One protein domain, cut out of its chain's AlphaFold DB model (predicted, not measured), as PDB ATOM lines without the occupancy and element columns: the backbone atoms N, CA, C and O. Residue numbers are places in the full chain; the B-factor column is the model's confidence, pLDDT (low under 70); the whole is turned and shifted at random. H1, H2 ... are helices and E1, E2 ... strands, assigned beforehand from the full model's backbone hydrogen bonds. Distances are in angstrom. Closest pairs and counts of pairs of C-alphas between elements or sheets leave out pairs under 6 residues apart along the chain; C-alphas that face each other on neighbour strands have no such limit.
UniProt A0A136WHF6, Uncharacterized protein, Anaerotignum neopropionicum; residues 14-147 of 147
ATOM      1  N   ARG A  14     -16.213 -31.896 -36.894       96.94
ATOM      2  CA  ARG A  14     -16.417 -30.458 -37.080       96.94
ATOM      3  C   ARG A  14     -16.571 -30.146 -38.558       96.94
ATOM      4  O   ARG A  14     -15.640 -30.352 -39.334       96.94
ATOM      5  N   LEU A  15     -17.745 -29.664 -38.932       97.12
ATOM      6  CA  LEU A  15     -18.039 -29.111 -40.244       97.12
ATOM      7  C   LEU A  15     -17.663 -27.629 -40.256       97.12
ATOM      8  O   LEU A  15     -17.608 -26.977 -39.214       97.12
ATOM      9  N   ARG A  16     -17.399 -27.080 -41.441       96.62
ATOM     10  CA  ARG A  16     -17.060 -25.657 -41.568       96.62
ATOM     11  C   ARG A  16     -18.273 -24.745 -41.347       96.62
ATOM     12  O   ARG A  16     -18.122 -23.644 -40.830       96.62
ATOM     13  N   ASP A  17     -19.443 -25.195 -41.782       95.75
ATOM     14  CA  ASP A  17     -20.725 -24.494 -41.723       95.75
ATOM     15  C   ASP A  17     -21.876 -25.518 -41.765       95.75
ATOM     16  O   ASP A  17     -21.641 -26.726 -41.835       95.75
ATOM     17  N   TYR A  18     -23.119 -25.041 -41.693       93.75
ATOM     18  CA  TYR A  18     -24.326 -25.874 -41.713       93.75
ATOM     19  C   TYR A  18     -24.809 -26.215 -43.136       93.75
ATOM     20  O   TYR A  18     -25.916 -26.716 -43.316       93.75
ATOM     21  N   ASN A  19     -24.008 -25.968 -44.185       96.06
ATOM     22  CA  ASN A  19     -24.358 -26.395 -45.541       96.06
ATOM     23  C   ASN A  19     -24.040 -27.885 -45.737       96.06
ATOM     24  O   ASN A  19     -23.105 -28.264 -46.448       96.06
ATOM     25  N   TYR A  20     -24.826 -28.754 -45.101       96.94
ATOM     26  CA  TYR A  20     -24.570 -30.196 -45.047       96.94
ATOM     27  C   TYR A  20     -24.432 -30.841 -46.431       96.94
ATOM     28  O   TYR A  20     -23.562 -31.689 -46.629       96.94
ATOM     29  N   SER A  21     -25.193 -30.365 -47.423       95.81
ATOM     30  CA  SER A  21     -25.111 -30.836 -48.815       95.81
ATOM     31  C   SER A  21     -23.714 -30.695 -49.446       95.81
ATOM     32  O   SER A  21     -23.361 -31.447 -50.362       95.81
ATOM     33  N   GLN A  22     -22.920 -29.734 -48.958       97.12
ATOM     34  CA  GLN A  22     -21.550 -29.468 -49.391       97.12
ATOM     35  C   GLN A  22     -20.509 -30.020 -48.414       97.12
ATOM     36  O   GLN A  22     -19.456 -30.466 -48.864       97.12
ATOM     37  N   GLN A  23     -20.800 -30.025 -47.111       97.62
ATOM     38  CA  GLN A  23     -19.855 -30.460 -46.078       97.62
ATOM     39  C   GLN A  23     -19.756 -31.987 -45.960       97.62
ATOM     40  O   GLN A  23     -18.651 -32.521 -45.896       97.62
ATOM     41  N   LEU A  24     -20.882 -32.714 -45.969       97.62
ATOM     42  CA  LEU A  24     -20.883 -34.173 -45.786       97.62
ATOM     43  C   LEU A  24     -20.073 -34.925 -46.862       97.62
ATOM     44  O   LEU A  24     -19.345 -35.852 -46.502       97.62
ATOM     45  N   PRO A  25     -20.096 -34.533 -48.157       97.50
ATOM     46  CA  PRO A  25     -19.230 -35.136 -49.171       97.50
ATOM     47  C   PRO A  25     -17.718 -35.001 -48.928       97.50
ATOM     48  O   PRO A  25     -16.957 -35.718 -49.575       97.50
ATOM     49  N   LEU A  26     -17.280 -34.083 -48.059       97.19
ATOM     50  CA  LEU A  26     -15.864 -33.837 -47.754       97.19
ATOM     51  C   LEU A  26     -15.346 -34.689 -46.587       97.19
ATOM     52  O   LEU A  26     -14.144 -34.695 -46.323       97.19
ATOM     53  N   LEU A  27     -16.231 -35.390 -45.874       97.31
ATOM     54  CA  LEU A  27     -15.861 -36.228 -44.740       97.31
ATOM     55  C   LEU A  27     -15.133 -37.501 -45.188       97.31
ATOM     56  O   LEU A  27     -15.500 -38.138 -46.178       97.31
ATOM     57  N   ASP A  28     -14.154 -37.934 -44.392       97.31
ATOM     58  CA  ASP A  28     -13.598 -39.281 -44.512       97.31
ATOM     59  C   ASP A  28     -14.590 -40.306 -43.945       97.31
ATOM     60  O   ASP A  28     -14.613 -40.609 -42.751       97.31
ATOM     61  N   LEU A  29     -15.424 -40.854 -44.827       96.81
ATOM     62  CA  LEU A  29     -16.443 -41.837 -44.468       96.81
ATOM     63  C   LEU A  29     -15.861 -43.161 -43.938       96.81
ATOM     64  O   LEU A  29     -16.589 -43.919 -43.297       96.81
ATOM     65  N   ASN A  30     -14.575 -43.457 -44.170       96.62
ATOM     66  CA  ASN A  30     -13.935 -44.653 -43.611       96.62
ATOM     67  C   ASN A  30     -13.574 -44.480 -42.134       96.62
ATOM     68  O   ASN A  30     -13.441 -45.474 -41.423       96.62
ATOM     69  N   ALA A  31     -13.457 -43.236 -41.659       97.00
ATOM     70  CA  ALA A  31     -13.193 -42.949 -40.257       97.00
ATOM     71  C   ALA A  31     -14.408 -43.224 -39.355       97.00
ATOM     72  O   ALA A  31     -14.240 -43.303 -38.139       97.00
ATOM     73  N   PHE A  32     -15.619 -43.341 -39.923       98.12
ATOM     74  CA  PHE A  32     -16.842 -43.603 -39.163       98.12
ATOM     75  C   PHE A  32     -16.789 -44.999 -38.534       98.12
ATOM     76  O   PHE A  32     -16.693 -45.989 -39.277       98.12
ATOM     77  N   PRO A  33     -16.876 -45.102 -37.192       97.69
ATOM     78  CA  PRO A  33     -16.890 -46.392 -36.526       97.69
ATOM     79  C   PRO A  33     -18.113 -47.176 -36.987       97.69
ATOM     80  O   PRO A  33     -19.222 -46.642 -37.075       97.69
ATOM     81  N   LEU A  34     -17.887 -48.441 -37.325       98.06
ATOM     82  CA  LEU A  34     -18.954 -49.353 -37.692       98.06
ATOM     83  C   LEU A  34     -19.628 -49.865 -36.417       98.06
ATOM     84  O   LEU A  34     -18.950 -50.413 -35.552       98.06
ATOM     85  N   ILE A  35     -20.948 -49.719 -36.341       98.12
ATOM     86  CA  ILE A  35     -21.794 -50.414 -35.372       98.12
ATOM     87  C   ILE A  35     -22.483 -51.558 -36.117       98.12
ATOM     88  O   ILE A  35     -23.355 -51.337 -36.958       98.12
ATOM     89  N   ASP A  36     -22.036 -52.781 -35.860       96.75
ATOM     90  CA  ASP A  36     -22.516 -54.005 -36.510       96.75
ATOM     91  C   ASP A  36     -23.800 -54.550 -35.868       96.75
ATOM     92  O   ASP A  36     -24.630 -55.169 -36.536       96.75
ATOM     93  N   ASP A  37     -24.013 -54.252 -34.592       97.31
ATOM     94  CA  ASP A  37     -25.131 -54.736 -33.790       97.31
ATOM     95  C   ASP A  37     -26.213 -53.674 -33.533       97.31
ATOM     96  O   ASP A  37     -26.865 -53.664 -32.488       97.31
ATOM     97  N   PHE A  38     -26.414 -52.791 -34.514       98.12
ATOM     98  CA  PHE A  38     -27.426 -51.734 -34.491       98.12
ATOM     99  C   PHE A  38     -28.829 -52.271 -34.183       98.12
ATOM    100  O   PHE A  38     -29.270 -53.272 -34.755       98.12
ATOM    101  N   GLN A  39     -29.544 -51.577 -33.304       97.69
ATOM    102  CA  GLN A  39     -30.924 -51.875 -32.937       97.69
ATOM    103  C   GLN A  39     -31.722 -50.586 -32.773       97.69
ATOM    104  O   GLN A  39     -31.187 -49.568 -32.325       97.69
ATOM    105  N   ILE A  40     -33.021 -50.660 -33.061       97.31
ATOM    106  CA  ILE A  40     -33.973 -49.610 -32.701       97.31
ATOM    107  C   ILE A  40     -34.779 -50.077 -31.495       97.31
ATOM    108  O   ILE A  40     -35.300 -51.190 -31.458       97.31
ATOM    109  N   THR A  41     -34.876 -49.214 -30.490       95.44
ATOM    110  CA  THR A  41     -35.629 -49.485 -29.267       95.44
ATOM    111  C   THR A  41     -36.567 -48.333 -28.959       95.44
ATOM    112  O   THR A  41     -36.206 -47.170 -29.121       95.44
ATOM    113  N   LEU A  42     -37.766 -48.678 -28.495       95.25
ATOM    114  CA  LEU A  42     -38.737 -47.733 -27.962       95.25
ATOM    115  C   LEU A  42     -38.732 -47.824 -26.440       95.25
ATOM    116  O   LEU A  42     -38.776 -48.926 -25.884       95.25
ATOM    117  N   ILE A  43     -38.650 -46.677 -25.771       94.06
ATOM    118  CA  ILE A  43     -38.613 -46.600 -24.309       94.06
ATOM    119  C   ILE A  43     -39.710 -45.653 -23.835       94.06
ATOM    120  O   ILE A  43     -39.792 -44.519 -24.295       94.06
ATOM    121  N   GLU A  44     -40.530 -46.134 -22.902       93.81
ATOM    122  CA  GLU A  44     -41.613 -45.372 -22.277       93.81
ATOM    123  C   GLU A  44     -41.082 -44.153 -21.504       93.81
ATOM    124  O   GLU A  44     -40.163 -44.274 -20.687       93.81
ATOM    125  N   SER A  45     -41.710 -42.996 -21.722       91.88
ATOM    126  CA  SER A  45     -41.357 -41.691 -21.153       91.88
ATOM    127  C   SER A  45     -42.576 -41.003 -20.517       91.88
ATOM    128  O   SER A  45     -42.835 -39.809 -20.680       91.88
ATOM    129  N   GLY A  46     -43.370 -41.765 -19.762       91.75
ATOM    130  CA  GLY A  46     -44.510 -41.234 -19.011       91.75
ATOM    131  C   GLY A  46     -45.562 -40.589 -19.917       91.75
ATOM    132  O   GLY A  46     -46.066 -41.213 -20.841       91.75
ATOM    133  N   SER A  47     -45.923 -39.327 -19.661       92.31
ATOM    134  CA  SER A  47     -46.964 -38.634 -20.441       92.31
ATOM    135  C   SER A  47     -46.589 -38.372 -21.903       92.31
ATOM    136  O   SER A  47     -47.471 -38.047 -22.702       92.31
ATOM    137  N   LEU A  48     -45.303 -38.490 -22.240       91.56
ATOM    138  CA  LEU A  48     -44.789 -38.302 -23.592       91.56
ATOM    139  C   LEU A  48     -44.832 -39.593 -24.425       91.56
ATOM    140  O   LEU A  48     -44.484 -39.554 -25.593       91.56
ATOM    141  N   GLY A  49     -45.316 -40.718 -23.881       93.62
ATOM    142  CA  GLY A  49     -45.392 -41.992 -24.609       93.62
ATOM    143  C   GLY A  49     -44.016 -42.614 -24.849       93.62
ATOM    144  O   GLY A  49     -43.093 -42.405 -24.058       93.62
ATOM    145  N   MET A  50     -43.863 -43.403 -25.918       95.38
ATOM    146  CA  MET A  50     -42.580 -44.028 -26.234       95.38
ATOM    147  C   MET A  50     -41.695 -43.100 -27.063       95.38
ATOM    148  O   MET A  50     -42.154 -42.476 -28.012       95.38
ATOM    149  N   HIS A  51     -40.402 -43.076 -26.746       94.94
ATOM    150  CA  HIS A  51     -39.388 -42.376 -27.536       94.94
ATOM    151  C   HIS A  51     -38.470 -43.370 -28.234       94.94
ATOM    152  O   HIS A  51     -38.155 -44.440 -27.695       94.94
ATOM    153  N   LEU A  52     -38.004 -42.985 -29.421       95.81
ATOM    154  CA  LEU A  52     -37.132 -43.797 -30.256       95.81
ATOM    155  C   LEU A  52     -35.653 -43.562 -29.938       95.81
ATOM    156  O   LEU A  52     -35.145 -42.439 -29.942       95.81
ATOM    157  N   TYR A  53     -34.941 -44.666 -29.721       96.75
ATOM    158  CA  TYR A  53     -33.502 -44.697 -29.495       96.75
ATOM    159  C   TYR A  53     -32.832 -45.691 -30.428       96.75
ATOM    160  O   TYR A  53     -33.294 -46.823 -30.596       96.75
ATOM    161  N   TYR A  54     -31.675 -45.300 -30.946       97.75
ATOM    162  CA  TYR A  54     -30.719 -46.229 -31.526       97.75
ATOM    163  C   TYR A  54     -29.845 -46.801 -30.416       97.75
ATOM    164  O   TYR A  54     -29.366 -46.077 -29.539       97.75
ATOM    165  N   PHE A  55     -29.623 -48.109 -30.450       97.12
ATOM    166  CA  PHE A  55     -28.911 -48.848 -29.418       97.12
ATOM    167  C   PHE A  55     -27.876 -49.792 -30.033       97.12
ATOM    168  O   PHE A  55     -28.067 -50.314 -31.129       97.12
ATOM    169  N   SER A  56     -26.782 -50.008 -29.304       96.56
ATOM    170  CA  SER A  56     -25.798 -51.060 -29.571       96.56
ATOM    171  C   SER A  56     -25.632 -51.901 -28.310       96.56
ATOM    172  O   SER A  56     -25.395 -51.369 -27.217       96.56
ATOM    173  N   ASN A  57     -25.764 -53.217 -28.455       92.50
ATOM    174  CA  ASN A  57     -25.683 -54.173 -27.357       92.50
ATOM    175  C   ASN A  57     -24.230 -54.410 -26.911       92.50
ATOM    176  O   ASN A  57     -23.956 -54.477 -25.716       92.50
ATOM    177  N   SER A  58     -23.298 -54.452 -27.857       93.19
ATOM    178  CA  SER A  58     -21.857 -54.597 -27.680       93.19
ATOM    179  C   SER A  58     -21.274 -53.411 -26.914       93.19
ATOM    180  O   SER A  58     -20.449 -53.596 -26.021       93.19
ATOM    181  N   LEU A  59     -21.771 -52.198 -27.181       92.00
ATOM    182  CA  LEU A  59     -21.430 -50.994 -26.420       92.00
ATOM    183  C   LEU A  59     -22.271 -50.825 -25.147       92.00
ATOM    184  O   LEU A  59     -21.913 -50.013 -24.289       92.00
ATOM    185  N   ASN A  60     -23.382 -51.561 -25.031       91.44
ATOM    186  CA  ASN A  60     -24.408 -51.445 -23.991       91.44
ATOM    187  C   ASN A  60     -24.857 -49.987 -23.759       91.44
ATOM    188  O   ASN A  60     -24.938 -49.500 -22.623       91.44
ATOM    189  N   ARG A  61     -25.085 -49.248 -24.851       93.31
ATOM    190  CA  ARG A  61     -25.334 -47.796 -24.841       93.31
ATOM    191  C   ARG A  61     -26.346 -47.382 -25.900       93.31
ATOM    192  O   ARG A  61     -26.451 -48.000 -26.956       93.31
ATOM    193  N   MET A  62     -27.048 -46.285 -25.614       95.56
ATOM    194  CA  MET A  62     -27.771 -45.530 -26.639       95.56
ATOM    195  C   MET A  62     -26.740 -44.854 -27.535       95.56
ATOM    196  O   MET A  62     -25.849 -44.175 -27.029       95.56
ATOM    197  N   ILE A  63     -26.837 -45.067 -28.839       96.81
ATOM    198  CA  ILE A  63     -25.885 -44.541 -29.820       96.81
ATOM    199  C   ILE A  63     -26.432 -43.336 -30.581       96.81
ATOM    200  O   ILE A  63     -25.641 -42.575 -31.109       96.81
ATOM    201  N   ALA A  64     -27.750 -43.136 -30.587       96.94
ATOM    202  CA  ALA A  64     -28.436 -41.917 -31.020       96.94
ATOM    203  C   ALA A  64     -29.881 -41.950 -30.487       96.94
ATOM    204  O   ALA A  64     -30.330 -42.975 -29.963       96.94
ATOM    205  N   SER A  65     -30.617 -40.851 -30.590       94.44
ATOM    206  CA  SER A  65     -32.014 -40.762 -30.134       94.44
ATOM    207  C   SER A  65     -32.790 -39.724 -30.910       94.44
ATOM    208  O   SER A  65     -32.167 -38.779 -31.360       94.44
ATOM    209  N   PHE A  66     -34.117 -39.823 -30.913       94.94
ATOM    210  CA  PHE A  66     -35.026 -38.774 -31.375       94.94
ATOM    211  C   PHE A  66     -35.782 -38.218 -30.162       94.94
ATOM    212  O   PHE A  66     -36.853 -38.716 -29.813       94.94
ATOM    213  N   PRO A  67     -35.193 -37.261 -29.420       91.81
ATOM    214  CA  PRO A  67     -35.723 -36.845 -28.126       91.81
ATOM    215  C   PRO A  67     -37.075 -36.135 -28.230       91.81
ATOM    216  O   PRO A  67     -37.822 -36.175 -27.260       91.81
ATOM    217  N   TRP A  68     -37.386 -35.545 -29.387       91.50
ATOM    218  CA  TRP A  68     -38.620 -34.798 -29.651       91.50
ATOM    219  C   TRP A  68     -39.691 -35.606 -30.397       91.50
ATOM    220  O   TRP A  68     -40.765 -35.089 -30.683       91.50
ATOM    221  N   TRP A  69     -39.428 -36.884 -30.688       94.06
ATOM    222  CA  TRP A  69     -40.443 -37.799 -31.213       94.06
ATOM    223  C   TRP A  69     -41.275 -38.350 -30.050       94.06
ATOM    224  O   TRP A  69     -41.102 -39.496 -29.624       94.06
ATOM    225  N   ASP A  70     -42.131 -37.493 -29.497       94.19
ATOM    226  CA  ASP A  70     -43.094 -37.860 -28.461       94.19
ATOM    227  C   ASP A  70     -44.161 -38.787 -29.045       94.19
ATOM    228  O   ASP A  70     -44.718 -38.528 -30.109       94.19
ATOM    229  N   LYS A  71     -44.523 -39.836 -28.303       94.81
ATOM    230  CA  LYS A  71     -45.497 -40.851 -28.725       94.81
ATOM    231  C   LYS A  71     -45.114 -41.459 -30.074       94.81
ATOM    232  O   LYS A  71     -45.992 -41.710 -30.904       94.81
ATOM    233  N   ALA A  72     -43.819 -41.720 -30.273       95.31
ATOM    234  CA  ALA A  72     -43.270 -42.247 -31.515       95.31
ATOM    235  C   ALA A  72     -44.016 -43.503 -31.986       95.31
ATOM    236  O   ALA A  72     -44.145 -43.726 -33.182       95.31
ATOM    237  N   GLU A  73     -44.565 -44.312 -31.071       94.81
ATOM    238  CA  GLU A  73     -45.379 -45.479 -31.416       94.81
ATOM    239  C   GLU A  73     -46.598 -45.153 -32.295       94.81
ATOM    240  O   GLU A  73     -47.008 -45.982 -33.106       94.81
ATOM    241  N   LYS A  74     -47.176 -43.955 -32.152       95.06
ATOM    242  CA  LYS A  74     -48.322 -43.505 -32.947       95.06
ATOM    243  C   LYS A  74     -47.891 -43.071 -34.334       95.06
ATOM    244  O   LYS A  74     -48.545 -43.460 -35.298       95.06
ATOM    245  N   ASP A  75     -46.795 -42.330 -34.429       93.81
ATOM    246  CA  ASP A  75     -46.256 -41.899 -35.718       93.81
ATOM    247  C   ASP A  75     -45.811 -43.124 -36.519       93.81
ATOM    248  O   ASP A  75     -46.234 -43.317 -37.655       93.81
ATOM    249  N   ILE A  76     -45.087 -44.045 -35.878       95.75
ATOM    250  CA  ILE A  76     -44.658 -45.311 -36.482       95.75
ATOM    251  C   ILE A  76     -45.847 -46.128 -37.006       95.75
ATOM    252  O   ILE A  76     -45.717 -46.733 -38.062       95.75
ATOM    253  N   SER A  77     -47.001 -46.138 -36.324       95.69
ATOM    254  CA  SER A  77     -48.180 -46.910 -36.767       95.69
ATOM    255  C   SER A  77     -48.809 -46.434 -38.082       95.69
ATOM    256  O   SER A  77     -49.648 -47.137 -38.644       95.69
ATOM    257  N   ILE A  78     -48.440 -45.242 -38.557       95.62
ATOM    258  CA  ILE A  78     -48.927 -44.675 -39.821       95.62
ATOM    259  C   ILE A  78     -47.807 -44.458 -40.847       95.62
ATOM    260  O   ILE A  78     -48.096 -44.076 -41.981       95.62
ATOM    261  N   MET A  79     -46.548 -44.679 -40.463       95.62
ATOM    262  CA  MET A  79     -45.388 -44.559 -41.346       95.62
ATOM    263  C   MET A  79     -45.296 -45.754 -42.288       95.62
ATOM    264  O   MET A  79     -45.566 -46.884 -41.920       95.62
ATOM    265  N   CYS A  80     -44.796 -45.558 -43.496       94.50
ATOM    266  CA  CYS A  80     -44.335 -46.641 -44.354       94.50
ATOM    267  C   CYS A  80     -42.816 -46.577 -44.541       94.50
ATOM    268  O   CYS A  80     -42.128 -45.708 -44.007       94.50
ATOM    269  N   ILE A  81     -42.258 -47.523 -45.300       92.31
ATOM    270  CA  ILE A  81     -40.803 -47.621 -45.462       92.31
ATOM    271  C   ILE A  81     -40.181 -46.363 -46.089       92.31
ATOM    272  O   ILE A  81     -39.017 -46.077 -45.834       92.31
ATOM    273  N   SER A  82     -40.934 -45.591 -46.884       93.81
ATOM    274  CA  SER A  82     -40.443 -44.329 -47.454       93.81
ATOM    275  C   SER A  82     -40.406 -43.173 -46.457       93.81
ATOM    276  O   SER A  82     -39.781 -42.162 -46.759       93.81
ATOM    277  N   ASP A  83     -41.051 -43.317 -45.297       96.12
ATOM    278  CA  ASP A  83     -41.106 -42.281 -44.263       96.12
ATOM    279  C   ASP A  83     -39.970 -42.423 -43.242       96.12
ATOM    280  O   ASP A  83     -39.772 -41.541 -42.408       96.12
ATOM    281  N   ILE A  84     -39.210 -43.526 -43.279       96.81
ATOM    282  CA  ILE A  84     -38.118 -43.732 -42.325       96.81
ATOM    283  C   ILE A  84     -37.030 -42.653 -42.511       96.81
ATOM    284  O   ILE A  84     -36.759 -42.248 -43.644       96.81
ATOM    285  N   PRO A  85     -36.343 -42.229 -41.434       98.00
ATOM    286  CA  PRO A  85     -35.261 -41.244 -41.479       98.00
ATOM    287  C   PRO A  85     -34.070 -41.653 -42.357       98.00
ATOM    288  O   PRO A  85     -33.079 -42.197 -41.879       98.00
ATOM    289  N   LEU A  86     -34.126 -41.388 -43.661       98.44
ATOM    290  CA  LEU A  86     -33.051 -41.769 -44.571       98.44
ATOM    291  C   LEU A  86     -32.909 -40.789 -45.733       98.44
ATOM    292  O   LEU A  86     -33.696 -40.785 -46.675       98.44
ATOM    293  N   GLY A  87     -31.857 -39.974 -45.683       98.25
ATOM    294  CA  GLY A  87     -31.485 -39.098 -46.789       98.25
ATOM    295  C   GLY A  87     -30.352 -39.645 -47.648       98.25
ATOM    296  O   GLY A  87     -29.849 -40.751 -47.467       98.25
ATOM    297  N   THR A  88     -29.880 -38.810 -48.564       98.19
ATOM    298  CA  THR A  88     -28.698 -39.067 -49.394       98.19
ATOM    299  C   THR A  88     -27.542 -38.172 -48.965       98.19
ATOM    300  O   THR A  88     -27.748 -37.136 -48.345       98.19
ATOM    301  N   LEU A  89     -26.309 -38.502 -49.357       96.75
ATOM    302  CA  LEU A  89     -25.122 -37.698 -49.021       96.75
ATOM    303  C   LEU A  89     -25.236 -36.194 -49.370       96.75
ATOM    304  O   LEU A  89     -24.567 -35.374 -48.753       96.75
ATOM    305  N   ARG A  90     -26.044 -35.823 -50.376       97.00
ATOM    306  CA  ARG A  90     -26.273 -34.417 -50.770       97.00
ATOM    307  C   ARG A  90     -27.588 -33.834 -50.252       97.00
ATOM    308  O   ARG A  90     -27.780 -32.630 -50.355       97.00
ATOM    309  N   ASN A  91     -28.473 -34.673 -49.734       97.69
ATOM    310  CA  ASN A  91     -29.749 -34.287 -49.152       97.69
ATOM    311  C   ASN A  91     -30.004 -35.205 -47.951       97.69
ATOM    312  O   ASN A  91     -30.756 -36.176 -48.100       97.69
ATOM    313  N   PRO A  92     -29.270 -35.014 -46.837       98.06
ATOM    314  CA  PRO A  92     -29.421 -35.861 -45.664       98.06
ATOM    315  C   PRO A  92     -30.821 -35.677 -45.082       98.06
ATOM    316  O   PRO A  92     -31.439 -34.628 -45.248       98.06
ATOM    317  N   PHE A  93     -31.309 -36.696 -44.387       98.25
ATOM    318  CA  PHE A  93     -32.383 -36.493 -43.435       98.25
ATOM    319  C   PHE A  93     -31.812 -35.618 -42.321       98.25
ATOM    320  O   PHE A  93     -30.746 -35.935 -41.787       98.25
ATOM    321  N   ASP A  94     -32.490 -34.516 -42.040       97.44
ATOM    322  CA  ASP A  94     -32.078 -33.500 -41.084       97.44
ATOM    323  C   ASP A  94     -33.267 -33.215 -40.172       97.44
ATOM    324  O   ASP A  94     -34.275 -32.664 -40.617       97.44
ATOM    325  N   ASP A  95     -33.155 -33.657 -38.925       96.50
ATOM    326  CA  ASP A  95     -34.114 -33.348 -37.874       96.50
ATOM    327  C   ASP A  95     -33.399 -32.477 -36.843       96.50
ATOM    328  O   ASP A  95     -32.404 -32.881 -36.230       96.50
ATOM    329  N   CYS A  96     -33.859 -31.234 -36.754       94.81
ATOM    330  CA  CYS A  96     -33.198 -30.140 -36.069       94.81
ATOM    331  C   CYS A  96     -34.188 -29.498 -35.105       94.81
ATOM    332  O   CYS A  96     -35.122 -28.812 -35.520       94.81
ATOM    333  N   GLU A  97     -33.924 -29.659 -33.813       92.81
ATOM    334  CA  GLU A  97     -34.793 -29.209 -32.732       92.81
ATOM    335  C   GLU A  97     -34.024 -28.358 -31.716       92.81
ATOM    336  O   GLU A  97     -32.812 -28.137 -31.811       92.81
ATOM    337  N   GLN A  98     -34.730 -27.840 -30.709       85.50
ATOM    338  CA  GLN A  98     -34.088 -27.064 -29.649       85.50
ATOM    339  C   GLN A  98     -33.054 -27.923 -28.906       85.50
ATOM    340  O   GLN A  98     -33.390 -28.941 -28.295       85.50
ATOM    341  N   SER A  99     -31.793 -27.482 -28.954       88.69
ATOM    342  CA  SER A  99     -30.640 -28.123 -28.304       88.69
ATOM    343  C   SER A  99     -30.372 -29.572 -28.742       88.69
ATOM    344  O   SER A  99     -29.901 -30.384 -27.943       88.69
ATOM    345  N   TRP A 100     -30.710 -29.929 -29.986       94.62
ATOM    346  CA  TRP A 100     -30.426 -31.249 -30.550       94.62
ATOM    347  C   TRP A 100     -30.551 -31.238 -32.076       94.62
ATOM    348  O   TRP A 100     -31.443 -30.598 -32.628       94.62
ATOM    349  N   GLN A 101     -29.704 -32.005 -32.757       96.75
ATOM    350  CA  GLN A 101     -29.864 -32.260 -34.185       96.75
ATOM    351  C   GLN A 101     -29.312 -33.630 -34.564       96.75
ATOM    352  O   GLN A 101     -28.281 -34.056 -34.031       96.75
ATOM    353  N   ILE A 102     -29.946 -34.293 -35.530       98.00
ATOM    354  CA  ILE A 102     -29.438 -35.514 -36.157       98.00
ATOM    355  C   ILE A 102     -29.411 -35.382 -37.678       98.00
ATOM    356  O   ILE A 102     -30.349 -34.900 -38.305       98.00
ATOM    357  N   LEU A 103     -28.323 -35.865 -38.273       98.50
ATOM    358  CA  LEU A 103     -28.165 -36.019 -39.711       98.50
ATOM    359  C   LEU A 103     -28.056 -37.504 -40.043       98.50
ATOM    360  O   LEU A 103     -27.220 -38.206 -39.461       98.50
ATOM    361  N   ILE A 104     -28.864 -37.977 -40.993       98.81
ATOM    362  CA  ILE A 104     -28.861 -39.374 -41.444       98.81
ATOM    363  C   ILE A 104     -28.813 -39.436 -42.966       98.81
ATOM    364  O   ILE A 104     -29.648 -38.858 -43.662       98.81
ATOM    365  N   TRP A 105     -27.844 -40.165 -43.511       98.75
ATOM    366  CA  TRP A 105     -27.746 -40.346 -44.956       98.75
ATOM    367  C   TRP A 105     -27.151 -41.688 -45.349       98.75
ATOM    368  O   TRP A 105     -26.326 -42.263 -44.642       98.75
ATOM    369  N   GLU A 106     -27.512 -42.162 -46.536       98.50
ATOM    370  CA  GLU A 106     -26.875 -43.325 -47.140       98.50
ATOM    371  C   GLU A 106     -25.733 -42.971 -48.093       98.50
ATOM    372  O   GLU A 106     -25.730 -41.954 -48.803       98.50
ATOM    373  N   LYS A 107     -24.761 -43.883 -48.154       98.12
ATOM    374  CA  LYS A 107     -23.770 -43.942 -49.225       98.12
ATOM    375  C   LYS A 107     -23.280 -45.379 -49.396       98.12
ATOM    376  O   LYS A 107     -22.666 -45.936 -48.489       98.12
ATOM    377  N   ARG A 108     -23.466 -45.937 -50.602       95.19
ATOM    378  CA  ARG A 108     -23.159 -47.349 -50.916       95.19
ATOM    379  C   ARG A 108     -23.921 -48.273 -49.951       95.19
ATOM    380  O   ARG A 108     -25.131 -48.119 -49.821       95.19
ATOM    381  N   ASP A 109     -23.216 -49.159 -49.257       97.56
ATOM    382  CA  ASP A 109     -23.795 -50.199 -48.401       97.56
ATOM    383  C   ASP A 109     -23.954 -49.765 -46.937       97.56
ATOM    384  O   ASP A 109     -24.223 -50.595 -46.068       97.56
ATOM    385  N   TYR A 110     -23.776 -48.474 -46.641       98.75
ATOM    386  CA  TYR A 110     -23.827 -47.946 -45.281       98.75
ATOM    387  C   TYR A 110     -24.797 -46.778 -45.144       98.75
ATOM    388  O   TYR A 110     -24.951 -45.956 -46.054       98.75
ATOM    389  N   VAL A 111     -25.390 -46.690 -43.957       98.81
ATOM    390  CA  VAL A 111     -26.092 -45.512 -43.449       98.81
ATOM    391  C   VAL A 111     -25.204 -44.864 -42.398       98.81
ATOM    392  O   VAL A 111     -24.637 -45.543 -41.541       98.81
ATOM    393  N   TYR A 112     -25.057 -43.556 -42.500       98.81
ATOM    394  CA  TYR A 112     -24.223 -42.730 -41.647       98.81
ATOM    395  C   TYR A 112     -25.129 -41.866 -40.785       98.81
ATOM    396  O   TYR A 112     -26.115 -41.318 -41.277       98.81
ATOM    397  N   ILE A 113     -24.791 -41.776 -39.504       98.75
ATOM    398  CA  ILE A 113     -25.547 -41.034 -38.507       98.75
ATOM    399  C   ILE A 113     -24.580 -40.084 -37.808       98.75
ATOM    400  O   ILE A 113     -23.501 -40.501 -37.380       98.75
ATOM    401  N   MET A 114     -24.969 -38.819 -37.685       98.44
ATOM    402  CA  MET A 114     -24.301 -37.813 -36.859       98.44
ATOM    403  C   MET A 114     -25.337 -37.158 -35.950       98.44
ATOM    404  O   MET A 114     -26.386 -36.759 -36.436       98.44
ATOM    405  N   GLN A 115     -25.047 -37.022 -34.658       97.94
ATOM    406  CA  GLN A 115     -25.900 -36.310 -33.707       97.94
ATOM    407  C   GLN A 115     -25.088 -35.252 -32.943       97.94
ATOM    408  O   GLN A 115     -23.965 -35.501 -32.483       97.94
ATOM    409  N   GLY A 116     -25.667 -34.058 -32.851       95.81
ATOM    410  CA  GLY A 116     -25.140 -32.901 -32.144       95.81
ATOM    411  C   GLY A 116     -26.091 -32.426 -31.044       95.81
ATOM    412  O   GLY A 116     -27.242 -32.859 -30.970       95.81
ATOM    413  N   ASP A 117     -25.578 -31.559 -30.173       92.62
ATOM    414  CA  ASP A 117     -26.268 -31.086 -28.962       92.62
ATOM    415  C   ASP A 117     -26.848 -29.657 -29.140       92.62
ATOM    416  O   ASP A 117     -27.263 -29.028 -28.171       92.62
ATOM    417  N   ASP A 118     -26.887 -29.141 -30.375       90.25
ATOM    418  CA  ASP A 118     -27.364 -27.796 -30.736       90.25
ATOM    419  C   ASP A 118     -28.128 -27.817 -32.081       90.25
ATOM    420  O   ASP A 118     -27.919 -28.718 -32.894       90.25
ATOM    421  N   PRO A 119     -28.998 -26.835 -32.371       88.75
ATOM    422  CA  PRO A 119     -29.550 -26.659 -33.714       88.75
ATOM    423  C   PRO A 119     -28.494 -26.101 -34.683       88.75
ATOM    424  O   PRO A 119     -27.582 -25.376 -34.274       88.75
ATOM    425  N   CYS A 120     -28.636 -26.387 -35.981       90.88
ATOM    426  CA  CYS A 120     -27.674 -25.986 -37.021       90.88
ATOM    427  C   CYS A 120     -26.219 -26.345 -36.654       90.88
ATOM    428  O   CYS A 120     -25.286 -25.562 -36.870       90.88
ATOM    429  N   CYS A 121     -26.034 -27.530 -36.069       90.44
ATOM    430  CA  CYS A 121     -24.768 -28.044 -35.585       90.44
ATOM    431  C   CYS A 121     -23.695 -27.983 -36.664       90.44
ATOM    432  O   CYS A 121     -23.867 -28.453 -37.790       90.44
ATOM    433  N   THR A 122     -22.539 -27.472 -36.263       95.00
ATOM    434  CA  THR A 122     -21.274 -27.682 -36.971       95.00
ATOM    435  C   THR A 122     -20.374 -28.654 -36.218       95.00
ATOM    436  O   THR A 122     -19.406 -29.134 -36.793       95.00
ATOM    437  N   GLU A 123     -20.700 -29.009 -34.971       96.44
ATOM    438  CA  GLU A 123     -19.962 -29.979 -34.165       96.44
ATOM    439  C   GLU A 123     -20.868 -31.147 -33.756       96.44
ATOM    440  O   GLU A 123     -21.914 -30.956 -33.146       96.44
ATOM    441  N   PHE A 124     -20.447 -32.371 -34.073       97.25
ATOM    442  CA  PHE A 124     -21.209 -33.592 -33.811       97.25
ATOM    443  C   PHE A 124     -20.376 -34.541 -32.954       97.25
ATOM    444  O   PHE A 124     -19.374 -35.103 -33.410       97.25
ATOM    445  N   SER A 125     -20.779 -34.702 -31.692       96.38
ATOM    446  CA  SER A 125     -20.068 -35.542 -30.714       96.38
ATOM    447  C   SER A 125     -20.389 -37.033 -30.847       96.38
ATOM    448  O   SER A 125     -19.648 -37.878 -30.343       96.38
ATOM    449  N   ILE A 126     -21.472 -37.351 -31.554       97.69
ATOM    450  CA  ILE A 126     -21.912 -38.702 -31.871       97.69
ATOM    451  C   ILE A 126     -21.852 -38.862 -33.378       97.69
ATOM    452  O   ILE A 126     -22.485 -38.102 -34.109       97.69
ATOM    453  N   TRP A 127     -21.107 -39.854 -33.848       98.31
ATOM    454  CA  TRP A 127     -21.047 -40.184 -35.262       98.31
ATOM    455  C   TRP A 127     -20.602 -41.628 -35.471       98.31
ATOM    456  O   TRP A 127     -19.626 -42.103 -34.886       98.31
ATOM    457  N   PHE A 128     -21.342 -42.345 -36.306       98.56
ATOM    458  CA  PHE A 128     -21.092 -43.749 -36.613       98.56
ATOM    459  C   PHE A 128     -21.771 -44.136 -37.924       98.56
ATOM    460  O   PHE A 128     -22.559 -43.379 -38.495       98.56
ATOM    461  N   ARG A 129     -21.441 -45.322 -38.424       98.69
ATOM    462  CA  ARG A 129     -22.115 -45.915 -39.575       98.69
ATOM    463  C   ARG A 129     -22.614 -47.308 -39.244       98.69
ATOM    464  O   ARG A 129     -22.042 -48.003 -38.409       98.69
ATOM    465  N   VAL A 130     -23.648 -47.721 -39.952       98.69
ATOM    466  CA  VAL A 130     -24.253 -49.051 -39.860       98.69
ATOM    467  C   VAL A 130     -24.420 -49.612 -41.259       98.69
ATOM    468  O   VAL A 130     -24.495 -48.855 -42.229       98.69
ATOM    469  N   GLN A 131     -24.471 -50.934 -41.388       98.56
ATOM    470  CA  GLN A 131     -24.823 -51.543 -42.670       98.56
ATOM    471  C   GLN A 131     -26.245 -51.128 -43.062       98.56
ATOM    472  O   GLN A 131     -27.155 -51.178 -42.234       98.56
ATOM    473  N   LYS A 132     -26.441 -50.729 -44.322       98.56
ATOM    474  CA  LYS A 132     -27.735 -50.254 -44.828       98.56
ATOM    475  C   LYS A 132     -28.824 -51.308 -44.669       98.56
ATOM    476  O   LYS A 132     -29.891 -50.997 -44.161       98.56
ATOM    477  N   GLU A 133     -28.530 -52.556 -45.020       98.12
ATOM    478  CA  GLU A 133     -29.456 -53.678 -44.838       98.12
ATOM    479  C   GLU A 133     -29.905 -53.813 -43.376       98.12
ATOM    480  O   GLU A 133     -31.093 -53.930 -43.094       98.12
ATOM    481  N   LYS A 134     -28.965 -53.708 -42.431       98.31
ATOM    482  CA  LYS A 134     -29.257 -53.787 -40.999       98.31
ATOM    483  C   LYS A 134     -30.120 -52.618 -40.517       98.31
ATOM    484  O   LYS A 134     -31.039 -52.837 -39.736       98.31
ATOM    485  N   TYR A 135     -29.838 -51.400 -40.982       98.62
ATOM    486  CA  TYR A 135     -30.641 -50.215 -40.673       98.62
ATOM    487  C   TYR A 135     -32.094 -50.390 -41.124       98.62
ATOM    488  O   TYR A 135     -33.015 -50.221 -40.326       98.62
ATOM    489  N   LEU A 136     -32.285 -50.791 -42.385       98.06
ATOM    490  CA  LEU A 136     -33.604 -51.020 -42.971       98.06
ATOM    491  C   LEU A 136     -34.348 -52.153 -42.255       98.06
ATOM    492  O   LEU A 136     -35.502 -51.978 -41.879       98.06
ATOM    493  N   ALA A 137     -33.673 -53.269 -41.967       97.88
ATOM    494  CA  ALA A 137     -34.278 -54.406 -41.283       97.88
ATOM    495  C   ALA A 137     -34.770 -54.070 -39.863       97.88
ATOM    496  O   ALA A 137     -35.780 -54.613 -39.417       97.88
ATOM    497  N   GLU A 138     -34.080 -53.201 -39.116       98.06
ATOM    498  CA  GLU A 138     -34.560 -52.772 -37.792       98.06
ATOM    499  C   GLU A 138     -35.780 -51.846 -37.889       98.06
ATOM    500  O   GLU A 138     -36.697 -51.971 -37.075       98.06
ATOM    501  N   TRP A 139     -35.843 -50.973 -38.901       98.12
ATOM    502  CA  TRP A 139     -37.041 -50.175 -39.172       98.12
ATOM    503  C   TRP A 139     -38.221 -51.036 -39.621       98.12
ATOM    504  O   TRP A 139     -39.314 -50.881 -39.088       98.12
ATOM    505  N   GLU A 140     -38.017 -51.990 -40.529       97.38
ATOM    506  CA  GLU A 140     -39.067 -52.914 -40.978       97.38
ATOM    507  C   GLU A 140     -39.662 -53.722 -39.820       97.38
ATOM    508  O   GLU A 140     -40.883 -53.867 -39.731       97.38
ATOM    509  N   LYS A 141     -38.824 -54.206 -38.893       96.62
ATOM    510  CA  LYS A 141     -39.293 -54.865 -37.662       96.62
ATOM    511  C   LYS A 141     -40.184 -53.949 -36.835       96.62
ATOM    512  O   LYS A 141     -41.170 -54.414 -36.265       96.62
ATOM    513  N   LEU A 142     -39.815 -52.673 -36.735       95.88
ATOM    514  CA  LEU A 142     -40.564 -51.691 -35.966       95.88
ATOM    515  C   LEU A 142     -41.907 -51.378 -36.634       95.88
ATOM    516  O   LEU A 142     -42.930 -51.480 -35.970       95.88
ATOM    517  N   LEU A 143     -41.921 -51.109 -37.941       96.06
ATOM    518  CA  LEU A 143     -43.146 -50.874 -38.715       96.06
ATOM    519  C   LEU A 143     -44.095 -52.080 -38.632       96.06
ATOM    520  O   LEU A 143     -45.258 -51.933 -38.279       96.06
ATOM    521  N   THR A 144     -43.579 -53.298 -38.830       95.44
ATOM    522  CA  THR A 144     -44.366 -54.544 -38.725       95.44
ATOM    523  C   THR A 144     -44.969 -54.752 -37.334       95.44
ATOM    524  O   THR A 144     -45.983 -55.422 -37.190       95.44
ATOM    525  N   LYS A 145     -44.339 -54.220 -36.282       94.25
ATOM    526  CA  LYS A 145     -44.845 -54.346 -34.912       94.25
ATOM    527  C   LYS A 145     -46.051 -53.435 -34.644       94.25
ATOM    528  O   LYS A 145     -46.828 -53.746 -33.741       94.25
ATOM    529  N   PHE A 146     -46.164 -52.311 -35.351       91.06
ATOM    530  CA  PHE A 146     -47.171 -51.275 -35.098       91.06
ATOM    531  C   PHE A 146     -48.220 -51.127 -36.211       91.06
ATOM    532  O   PHE A 146     -49.179 -50.383 -36.011       91.06
ATOM    533  N   HIS A 147     -48.060 -51.838 -37.331       86.69
ATOM    534  CA  HIS A 147     -49.082 -52.044 -38.365       86.69
ATOM    535  C   HIS A 147     -49.908 -53.299 -38.085       86.69
ATOM    536  O   HIS A 147     -51.147 -53.230 -38.243       86.69
TER     537      HIS A 147
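What this domain is: This is residues 14 to 147 of the 147 residues of an uncharacterized protein of Anaerotignum neopropionicum (UniProt A0A136WHF6). Two antiparallel sheets stand partly face to face as a sandwich with crossed strands: the strongly twisted three-stranded sheet E1 E2 E3, and the four-stranded sheet E4 E5 E6 E7. The long helix H3 leaves the end of E7, stands up from the larger sheet and covers E1 of the smaller one; the short helix H2 packs on E2 and on the last part of H3, while H1 only grazes the larger sheet near the other end of the longest axis. The printed part has 134 residues with three named helices and seven named strands, in the order H1 E1 E2 E3 H2 E4 E5 E6 E7 H3, of the mixed class, helices and strands. The whole is compact, with a radius of gyration of the C-alphas of 14.4 A, and rounded, spanning 39 by 31 by 29 A.

How they stand to each other: H1, residues 20 to 26, touches no helix. E1, residues 38 to 44, E2, residues 50 to 56, and E3, residues 61 to 66, form a meander, each strand the antiparallel neighbour of the one before. In the hairpin E1 and E2 the directions differ by 150 degrees, and N 41 and O 53 are 2.9 A apart, within hydrogen-bond range. In the hairpin E2 and E3 the angle is 141 degrees, and N 63 and O 54 are 2.8 A apart. H2, residues 72 to 76, is on this sheet at a height of 9.1 A, over E2; their closest C-alphas are those of His 51 and Ala 72, 5.6 A apart. A second meander holds E4, residues 93 to 97, E5, residues 100 to 107, E6, residues 110 to 116, and E7, residues 126 to 131. Its three hairpins show N 93 and O 104 at 2.8 A for E4 and E5, N 103 and O 114 at 2.8 A for E5 and E6, and N 115 and O 126 at 2.8 A for E6 and E7. H1 only grazes this sheet, with residues 20 to 25. The two sheets are a sandwich, two sheets face to face: the facing parts are 10.7 A centre to centre, with best planes 14 degrees apart and strands at 57 degrees. The closest C-alphas of E3 and E6 are those of Ala 64 and Gln 115, 6.7 A apart. H3, residues 132 to 146, stands up from the sheet of E4 to E7, rising 74 degrees out of its local plane; its closest C-alphas to E6 are those of Lys 132 and Tyr 110, 4.6 A apart. H3 is also on the sheet of E1 to E3 at a height of 8.0 A, over E1, and only just runs along the strands, at 27 degrees to E1 on the local plane. The closest C-alphas of E1 and H3 are those of Ile 40 and Glu 138, 6.0 A apart. H3 touches H2 with residues 142 to 146 alone, the closest C-alphas being those of Ile 76 and Leu 143, 6.2 A apart. H2 and H3 lie on the same face of the sheet of E1 to E3. In H2 and H3 every O i to N i+4 pair is within hydrogen-bond range; in H1 1 of 3 is, beside 2 of 4 O i to N i+3 pairs.

Where its parts are: H1 runs from C-alpha 20 at (-24.570, -30.196, -45.047) to C-alpha 26, 9.8 A. E1 measures 19.8 A, E2 18.5 A and E3 14.8 A from first to last C-alpha, and H2 6.0 A. E4 measures 13.2 A, E5 23.5 A, E6 20.0 A and E7 17.0 A; E5 begins at C-alpha 100 at (-30.426, -31.249, -30.550). H3 measures 21.8 A and ends at C-alpha 146 at (-47.171, -51.275, -35.098).

The domain as a whole: The two C-alphas farthest apart are those of Leu 26 and Ser 47, 41.7 A. The printed part has no cut and ends at His 147, the chain's last residue. The links H1 to E1, 11 residues, and H2 to E4, 16 residues, are long. The mean pLDDT of the printed part is 95.8, and no printed residue is under 70.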